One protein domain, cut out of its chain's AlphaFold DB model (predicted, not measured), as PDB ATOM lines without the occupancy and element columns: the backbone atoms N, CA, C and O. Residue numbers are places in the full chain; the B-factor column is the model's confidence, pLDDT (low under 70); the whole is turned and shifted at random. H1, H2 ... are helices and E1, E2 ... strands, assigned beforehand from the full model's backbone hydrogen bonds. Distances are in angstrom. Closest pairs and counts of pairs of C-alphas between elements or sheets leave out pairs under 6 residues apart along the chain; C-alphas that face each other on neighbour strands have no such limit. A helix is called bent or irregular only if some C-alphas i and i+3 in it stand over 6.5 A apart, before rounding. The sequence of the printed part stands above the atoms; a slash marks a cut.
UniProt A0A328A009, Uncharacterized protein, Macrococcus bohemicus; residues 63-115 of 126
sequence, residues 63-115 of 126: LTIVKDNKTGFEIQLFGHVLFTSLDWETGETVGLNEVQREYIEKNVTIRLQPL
ATOM      1  N   LEU A  63      38.298  56.598  43.028       81.00
ATOM      2  CA  LEU A  63      37.503  55.460  42.571       81.00
ATOM      3  C   LEU A  63      36.567  55.003  43.690       81.00
ATOM      4  O   LEU A  63      36.996  54.847  44.832       81.00
ATOM      5  N   THR A  64      35.317  54.717  43.365       81.44
ATOM      6  CA  THR A  64      34.415  53.928  44.201       81.44
ATOM      7  C   THR A  64      34.671  52.452  43.924       81.44
ATOM      8  O   THR A  64      34.450  51.968  42.818       81.44
ATOM      9  N   ILE A  65      35.143  51.723  44.927       87.69
ATOM     10  CA  ILE A  65      35.361  50.279  44.856       87.69
ATOM     11  C   ILE A  65      34.217  49.596  45.585       87.69
ATOM     12  O   ILE A  65      34.023  49.835  46.778       87.69
ATOM     13  N   VAL A  66      33.492  48.739  44.873       89.06
ATOM     14  CA  VAL A  66      32.423  47.896  45.414       89.06
ATOM     15  C   VAL A  66      32.924  46.459  45.406       89.06
ATOM     16  O   VAL A  66      33.263  45.921  44.354       89.06
ATOM     17  N   LYS A  67      32.986  45.837  46.583       92.62
ATOM     18  CA  LYS A  67      33.458  44.464  46.757       92.62
ATOM     19  C   LYS A  67      32.402  43.615  47.444       92.62
ATOM     20  O   LYS A  67      31.965  43.963  48.535       92.62
ATOM     21  N   ASP A  68      32.061  42.479  46.852       93.69
ATOM     22  CA  ASP A  68      31.310  41.419  47.514       93.69
ATOM     23  C   ASP A  68      32.288  40.485  48.242       93.69
ATOM     24  O   ASP A  68      33.049  39.730  47.638       93.69
ATOM     25  N   ASN A  69      32.274  40.534  49.571       93.62
ATOM     26  CA  ASN A  69      33.161  39.751  50.425       93.62
ATOM     27  C   ASN A  69      32.834  38.253  50.433       93.62
ATOM     28  O   ASN A  69      33.685  37.459  50.829       93.62
ATOM     29  N   LYS A  70      31.630  37.857  50.005       93.62
ATOM     30  CA  LYS A  70      31.222  36.452  49.948       93.62
ATOM     31  C   LYS A  70      31.755  35.765  48.695       93.62
ATOM     32  O   LYS A  70      32.200  34.624  48.771       93.62
ATOM     33  N   THR A  71      31.689  36.445  47.552       92.50
ATOM     34  CA  THR A  71      32.127  35.899  46.254       92.50
ATOM     35  C   THR A  71      33.563  36.281  45.899       92.50
ATOM     36  O   THR A  71      34.189  35.614  45.082       92.50
ATOM     37  N   GLY A  72      34.096  37.342  46.511       87.38
ATOM     38  CA  GLY A  72      35.381  37.933  46.144       87.38
ATOM     39  C   GLY A  72      35.309  38.832  44.908       87.38
ATOM     40  O   GLY A  72      36.345  39.352  44.498       87.38
ATOM     41  N   PHE A  73      34.119  39.029  44.330       89.06
ATOM     42  CA  PHE A  73      33.918  39.930  43.201       89.06
ATOM     43  C   PHE A  73      34.208  41.378  43.610       89.06
ATOM     44  O   PHE A  73      33.766  41.839  44.665       89.06
ATOM     45  N   GLU A  74      34.936  42.101  42.766       90.50
ATOM     46  CA  GLU A  74      35.299  43.500  42.976       90.50
ATOM     47  C   GLU A  74      35.125  44.273  41.670       90.50
ATOM     48  O   GLU A  74      35.550  43.814  40.610       90.50
ATOM     49  N   ILE A  75      34.522  45.458  41.761       84.31
ATOM     50  CA  ILE A  75      34.391  46.399  40.650       84.31
ATOM     51  C   ILE A  75      34.847  47.794  41.083       84.31
ATOM     52  O   ILE A  75      34.648  48.208  42.230       84.31
ATOM     53  N   GLN A  76      35.483  48.508  40.157       83.25
ATOM     54  CA  GLN A  76      35.990  49.864  40.347       83.25
ATOM     55  C   GLN A  76      35.216  50.798  39.420       83.25
ATOM     56  O   GLN A  76      35.122  50.545  38.226       83.25
ATOM     57  N   LEU A  77      34.627  51.843  39.991       76.25
ATOM     58  CA  LEU A  77      33.698  52.748  39.320       76.25
ATOM     59  C   LEU A  77      34.022  54.193  39.705       76.25
ATOM     60  O   LEU A  77      34.613  54.444  40.754       76.25
ATOM     61  N   PHE A  78      33.577  55.163  38.913       74.88
ATOM     62  CA  PHE A  78      33.581  56.572  39.308       74.88
ATOM     63  C   PHE A  78      32.178  57.020  39.725       74.88
ATOM     64  O   PHE A  78      31.191  56.681  39.080       74.88
ATOM     65  N   GLY A  79      32.087  57.823  40.788       66.88
ATOM     66  CA  GLY A  79      30.831  58.450  41.212       66.88
ATOM     67  C   GLY A  79      29.991  57.637  42.204       66.88
ATOM     68  O   GLY A  79      30.500  56.792  42.948       66.88
ATOM     69  N   HIS A  80      28.701  57.978  42.273       70.38
ATOM     70  CA  HIS A  80      27.733  57.369  43.186       70.38
ATOM     71  C   HIS A  80      27.230  56.023  42.655       70.38
ATOM     72  O   HIS A  80      27.070  55.848  41.452       70.38
ATOM     73  N   VAL A  81      26.924  55.099  43.568       74.81
ATOM     74  CA  VAL A  81      26.388  53.771  43.245       74.81
ATOM     75  C   VAL A  81      24.958  53.674  43.763       74.81
ATOM     76  O   VAL A  81      24.702  53.943  44.937       74.81
ATOM     77  N   LEU A  82      24.037  53.279  42.885       78.88
ATOM     78  CA  LEU A  82      22.668  52.910  43.235       78.88
ATOM     79  C   LEU A  82      22.509  51.399  43.066       78.88
ATOM     80  O   LEU A  82      22.917  50.844  42.050       78.88
ATOM     81  N   PHE A  83      21.899  50.747  44.054       85.12
ATOM     82  CA  PHE A  83      21.576  49.325  43.994       85.12
ATOM     83  C   PHE A  83      20.079  49.158  43.733       85.12
ATOM     84  O   PHE A  83      19.252  49.699  44.469       85.12
ATOM     85  N   THR A  84      19.735  48.399  42.697       89.94
ATOM     86  CA  THR A  84      18.355  48.105  42.291       89.94
ATOM     87  C   THR A  84      18.200  46.611  41.997       89.94
ATOM     88  O   THR A  84      19.178  45.861  42.003       89.94
ATOM     89  N   SER A  85      16.963  46.162  41.780       87.81
ATOM     90  CA  SER A  85      16.647  44.815  41.300       87.81
ATOM     91  C   SER A  85      15.838  44.907  40.005       87.81
ATOM     92  O   SER A  85      15.328  45.968  39.649       87.81
ATOM     93  N   LEU A  86      15.708  43.781  39.314       86.31
ATOM     94  CA  LEU A  86      14.809  43.614  38.181       86.31
ATOM     95  C   LEU A  86      13.619  42.756  38.618       86.31
ATOM     96  O   LEU A  86      13.815  41.742  39.294       86.31
ATOM     97  N   ASP A  87      12.410  43.154  38.245       88.12
ATOM     98  CA  ASP A  87      11.268  42.248  38.211       88.12
ATOM     99  C   ASP A  87      11.352  41.426  36.917       88.12
ATOM    100  O   ASP A  87      11.302  41.971  35.817       88.12
ATOM    101  N   TRP A  88      11.529  40.111  37.036       87.06
ATOM    102  CA  TRP A  88      11.733  39.227  35.886       87.06
ATOM    103  C   TRP A  88      10.457  38.932  35.097       87.06
ATOM    104  O   TRP A  88      10.555  38.483  33.957       87.06
ATOM    105  N   GLU A  89       9.280  39.160  35.680       93.69
ATOM    106  CA  GLU A  89       8.011  38.960  34.977       93.69
ATOM    107  C   GLU A  89       7.712  40.142  34.054       93.69
ATOM    108  O   GLU A  89       7.281  39.956  32.916       93.69
ATOM    109  N   THR A  90       7.967  41.356  34.542       92.94
ATOM    110  CA  THR A  90       7.652  42.604  33.834       92.94
ATOM    111  C   THR A  90       8.851  43.201  33.097       92.94
ATOM    112  O   THR A  90       8.675  43.953  32.140       92.94
ATOM    113  N   GLY A  91      10.075  42.862  33.509       88.50
ATOM    114  CA  GLY A  91      11.311  43.485  33.036       88.50
ATOM    115  C   GLY A  91      11.559  44.881  33.619       88.50
ATOM    116  O   GLY A  91      12.451  45.587  33.148       88.50
ATOM    117  N   GLU A  92      10.784  45.308  34.617       85.88
ATOM    118  CA  GLU A  92      10.910  46.641  35.203       85.88
ATOM    119  C   GLU A  92      12.013  46.710  36.267       85.88
ATOM    120  O   GLU A  92      12.262  45.770  37.025       85.88
ATOM    121  N   THR A  93      12.678  47.866  36.352       83.81
ATOM    122  CA  THR A  93      13.601  48.155  37.458       83.81
ATOM    123  C   THR A  93      12.802  48.462  38.719       83.81
ATOM    124  O   THR A  93      12.010  49.402  38.744       83.81
ATOM    125  N   VAL A  94      13.054  47.711  39.788       87.75
ATOM    126  CA  VAL A  94      12.361  47.829  41.074       87.75
ATOM    127  C   VAL A  94      13.345  48.034  42.228       87.75
ATOM    128  O   VAL A  94      14.557  47.834  42.107       87.75
ATOM    129  N   GLY A  95      12.818  48.457  43.378       88.00
ATOM    130  CA  GLY A  95      13.597  48.581  44.607       88.00
ATOM    131  C   GLY A  95      14.026  47.225  45.179       88.00
ATOM    132  O   GLY A  95      13.438  46.187  44.885       88.00
ATOM    133  N   LEU A  96      15.045  47.247  46.038       87.62
ATOM    134  CA  LEU A  96      15.528  46.050  46.726       87.62
ATOM    135  C   LEU A  96      14.527  45.564  47.779       87.62
ATOM    136  O   LEU A  96      14.020  46.361  48.575       87.62
ATOM    137  N   ASN A  97      14.310  44.251  47.837       89.19
ATOM    138  CA  ASN A  97      13.610  43.616  48.952       89.19
ATOM    139  C   ASN A  97      14.518  43.478  50.191       89.19
ATOM    140  O   ASN A  97      15.720  43.742  50.133       89.19
ATOM    141  N   GLU A  98      13.946  43.059  51.323       93.62
ATOM    142  CA  GLU A  98      14.671  42.986  52.600       93.62
ATOM    143  C   GLU A  98      15.888  42.055  52.550       93.62
ATOM    144  O   GLU A  98      16.975  42.430  52.974       93.62
ATOM    145  N   VAL A  99      15.741  40.877  51.940       93.12
ATOM    146  CA  VAL A  99      16.828  39.895  51.826       93.12
ATOM    147  C   VAL A  99      17.992  40.452  50.999       93.12
ATOM    148  O   VAL A  99      19.154  40.243  51.343       93.12
ATOM    149  N   GLN A 100      17.696  41.183  49.922       89.38
ATOM    150  CA  GLN A 100      18.710  41.825  49.084       89.38
ATOM    151  C   GLN A 100      19.418  42.970  49.820       89.38
ATOM    152  O   GLN A 100      20.640  43.084  49.727       89.38
ATOM    153  N   ARG A 101      18.677  43.791  50.579       92.00
ATOM    154  CA  ARG A 101      19.260  44.855  51.412       92.00
ATOM    155  C   ARG A 101      20.198  44.278  52.464       92.00
ATOM    156  O   ARG A 101      21.365  44.658  52.507       92.00
ATOM    157  N   GLU A 102      19.728  43.292  53.226       94.50
ATOM    158  CA  GLU A 102      20.543  42.616  54.236       94.50
ATOM    159  C   GLU A 102      21.793  41.966  53.633       94.50
ATOM    160  O   GLU A 102      22.859  41.965  54.254       94.50
ATOM    161  N   TYR A 103      21.685  41.395  52.426       94.50
ATOM    162  CA  TYR A 103      22.840  40.839  51.729       94.50
ATOM    163  C   TYR A 103      23.905  41.906  51.482       94.50
ATOM    164  O   TYR A 103      25.073  41.673  51.804       94.50
ATOM    165  N   ILE A 104      23.508  43.057  50.933       90.25
ATOM    166  CA  ILE A 104      24.418  44.169  50.641       90.25
ATOM    167  C   ILE A 104      25.053  44.670  51.936       90.25
ATOM    168  O   ILE A 104      26.274  44.740  52.017       90.25
ATOM    169  N   GLU A 105      24.260  44.928  52.974       92.88
ATOM    170  CA  GLU A 105      24.760  45.438  54.258       92.88
ATOM    171  C   GLU A 105      25.777  44.505  54.926       92.88
ATOM    172  O   GLU A 105      26.752  44.966  55.520       92.88
ATOM    173  N   LYS A 106      25.571  43.185  54.832       95.44
ATOM    174  CA  LYS A 106      26.431  42.191  55.493       95.44
ATOM    175  C   LYS A 106      27.648  41.792  54.664       95.44
ATOM    176  O   LYS A 106      28.671  41.424  55.239       95.44
ATOM    177  N   ASN A 107      27.539  41.796  53.335       95.19
ATOM    178  CA  ASN A 107      28.540  41.180  52.461       95.19
ATOM    179  C   ASN A 107      29.231  42.172  51.532       95.19
ATOM    180  O   ASN A 107      30.330  41.871  51.076       95.19
ATOM    181  N   VAL A 108      28.655  43.342  51.261       92.81
ATOM    182  CA  VAL A 108      29.225  44.300  50.311       92.81
ATOM    183  C   VAL A 108      29.958  45.412  51.051       92.81
ATOM    184  O   VAL A 108      29.432  46.055  51.955       92.81
ATOM    185  N   THR A 109      31.200  45.667  50.654       94.19
ATOM    186  CA  THR A 109      31.986  46.808  51.124       94.19
ATOM    187  C   THR A 109      32.141  47.816  50.001       94.19
ATOM    188  O   THR A 109      32.559  47.467  48.899       94.19
ATOM    189  N   ILE A 110      31.846  49.078  50.307       89.44
ATOM    190  CA  ILE A 110      32.053  50.206  49.402       89.44
ATOM    191  C   ILE A 110      33.128  51.094  50.009       89.44
ATOM    192  O   ILE A 110      32.999  51.541  51.150       89.44
ATOM    193  N   ARG A 111      34.201  51.350  49.263       88.56
ATOM    194  CA  ARG A 111      35.275  52.245  49.700       88.56
ATOM    195  C   ARG A 111      35.660  53.206  48.596       88.56
ATOM    196  O   ARG A 111      35.695  52.839  47.428       88.56
ATOM    197  N   LEU A 112      36.011  54.422  48.989       85.38
ATOM    198  CA  LEU A 112      36.638  55.379  48.092       85.38
ATOM    199  C   LEU A 112      38.149  55.163  48.128       85.38
ATOM    200  O   LEU A 112      38.768  55.214  49.190       85.38
ATOM    201  N   GLN A 113      38.742  54.914  46.969       85.06
ATOM    202  CA  GLN A 113      40.179  54.835  46.783       85.06
ATOM    203  C   GLN A 113      40.649  56.089  46.046       85.06
ATOM    204  O   GLN A 113      40.363  56.219  44.857       85.06
ATOM    205  N   PRO A 114      41.383  56.996  46.711       80.62
ATOM    206  CA  PRO A 114      41.955  58.155  46.045       80.62
ATOM    207  C   PRO A 114      42.825  57.728  44.864       80.62
ATOM    208  O   PRO A 114      43.714  56.881  45.009       80.62
ATOM    209  N   LEU A 115      42.592  58.336  43.705       73.56
ATOM    210  CA  LEU A 115      43.525  58.247  42.598       73.56
ATOM    211  C   LEU A 115      44.697  59.167  42.911       73.56
ATOM    212  O   LEU A 115      44.565  60.390  42.953       73.56
TER     213      LEU A 115
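What this domain is: This is residues 63 to 115 of the 126 residues of an uncharacterized protein of Macrococcus bohemicus (UniProt A0A328A009). A small sheet of three antiparallel strands, E2, E1 and E3, makes one end of an elongated, open model, and from it the helix H1 and the long link of residues 78 to 97 reach toward the other end. There the link folds back on itself in a small turn round Glu 89, with residues 85 to 86 paired with residues 93 to 94, before it leads into H1, whose last residues graze the sheet and run straight on to E3. The printed part has 53 residues with three named strands and one named helix, E1, E2, H1 and E3 along the chain, and the sheet's order is E2, E1, E3. The class is mixed, helices and strands. The whole is loose, with a radius of gyration of the C-alphas of 12.8 A, and the C-alphas span 41 by 21 by 15 A.

Where its parts are: The inner strand of the sheet is E1, residues 63 to 68, which begins at C-alpha 63 at (37.503, 55.460, 42.571) and is 16.1 A long from first to last C-alpha. The edge strand E2, residues 74 to 77, is 10.1 A long. The other edge strand is E3, residues 108 to 114, the longest strand by residues, at 19.3 A; its last C-alpha, 114, is at (41.955, 58.155, 46.045). H1 holds residues 98 to 107 and is 14.0 A from first to last C-alpha, beginning at C-alpha 98 at (14.671, 42.986, 52.600). H1 is not bent.

How they stand to each other: E1 and E3 are antiparallel neighbours, with 158 degrees between their N-to-C directions. The C-alphas of Asp 68 and Val 108 face each other at 4.5 A, and those of Leu 63 and Gln 113 at 5.0 A. N 65 and O 111 are 2.8 A apart and N 109 and O 67 are 2.8 A apart, both within hydrogen-bond range. E2 is the antiparallel neighbour of E1, at 155 degrees, and the two form a hairpin. The C-alphas of Glu 74 and Lys 67 face each other at 4.3 A. Across this pair N 64 and O 77, at 2.7 A, and N 75 and O 66, at 2.9 A, are within hydrogen-bond range. H1 is on the sheet but only grazes it, with its residues 102 to 107. The closest C-alphas of H1 and E1 are those of Asn 107 and Asp 68, 5.7 A apart, while the centres of the two elements are 15.6 A apart. E2, H1 and E3 make a split strand-helix-strand unit, two strands that run the same way with a helix between them along the chain and with E1 between them in the sheet; its crossover is right-handed. In H1 every O i to N i+4 pair is within hydrogen-bond range.

The domain as a whole: The two C-alphas farthest apart are those of Glu 89 and Leu 115, at 41.1 A, while the first and last printed C-alphas, those of Leu 63 and Leu 115, are 6.6 A apart. The link from E2 to H1 is long, with 20 residues, and its C-alphas lie 5 to 22 A from the mean of the C-alphas. The short pairing of residues 85 to 86 with residues 93 to 94, within this link, is antiparallel. The links from E1 to E2, with 5 residues, and from H1 to E3, with 0 residues, are tight. The printed part has no cut. The mean pLDDT of the printed part is 87.2, and one printed residue, Gly 79, is under 70.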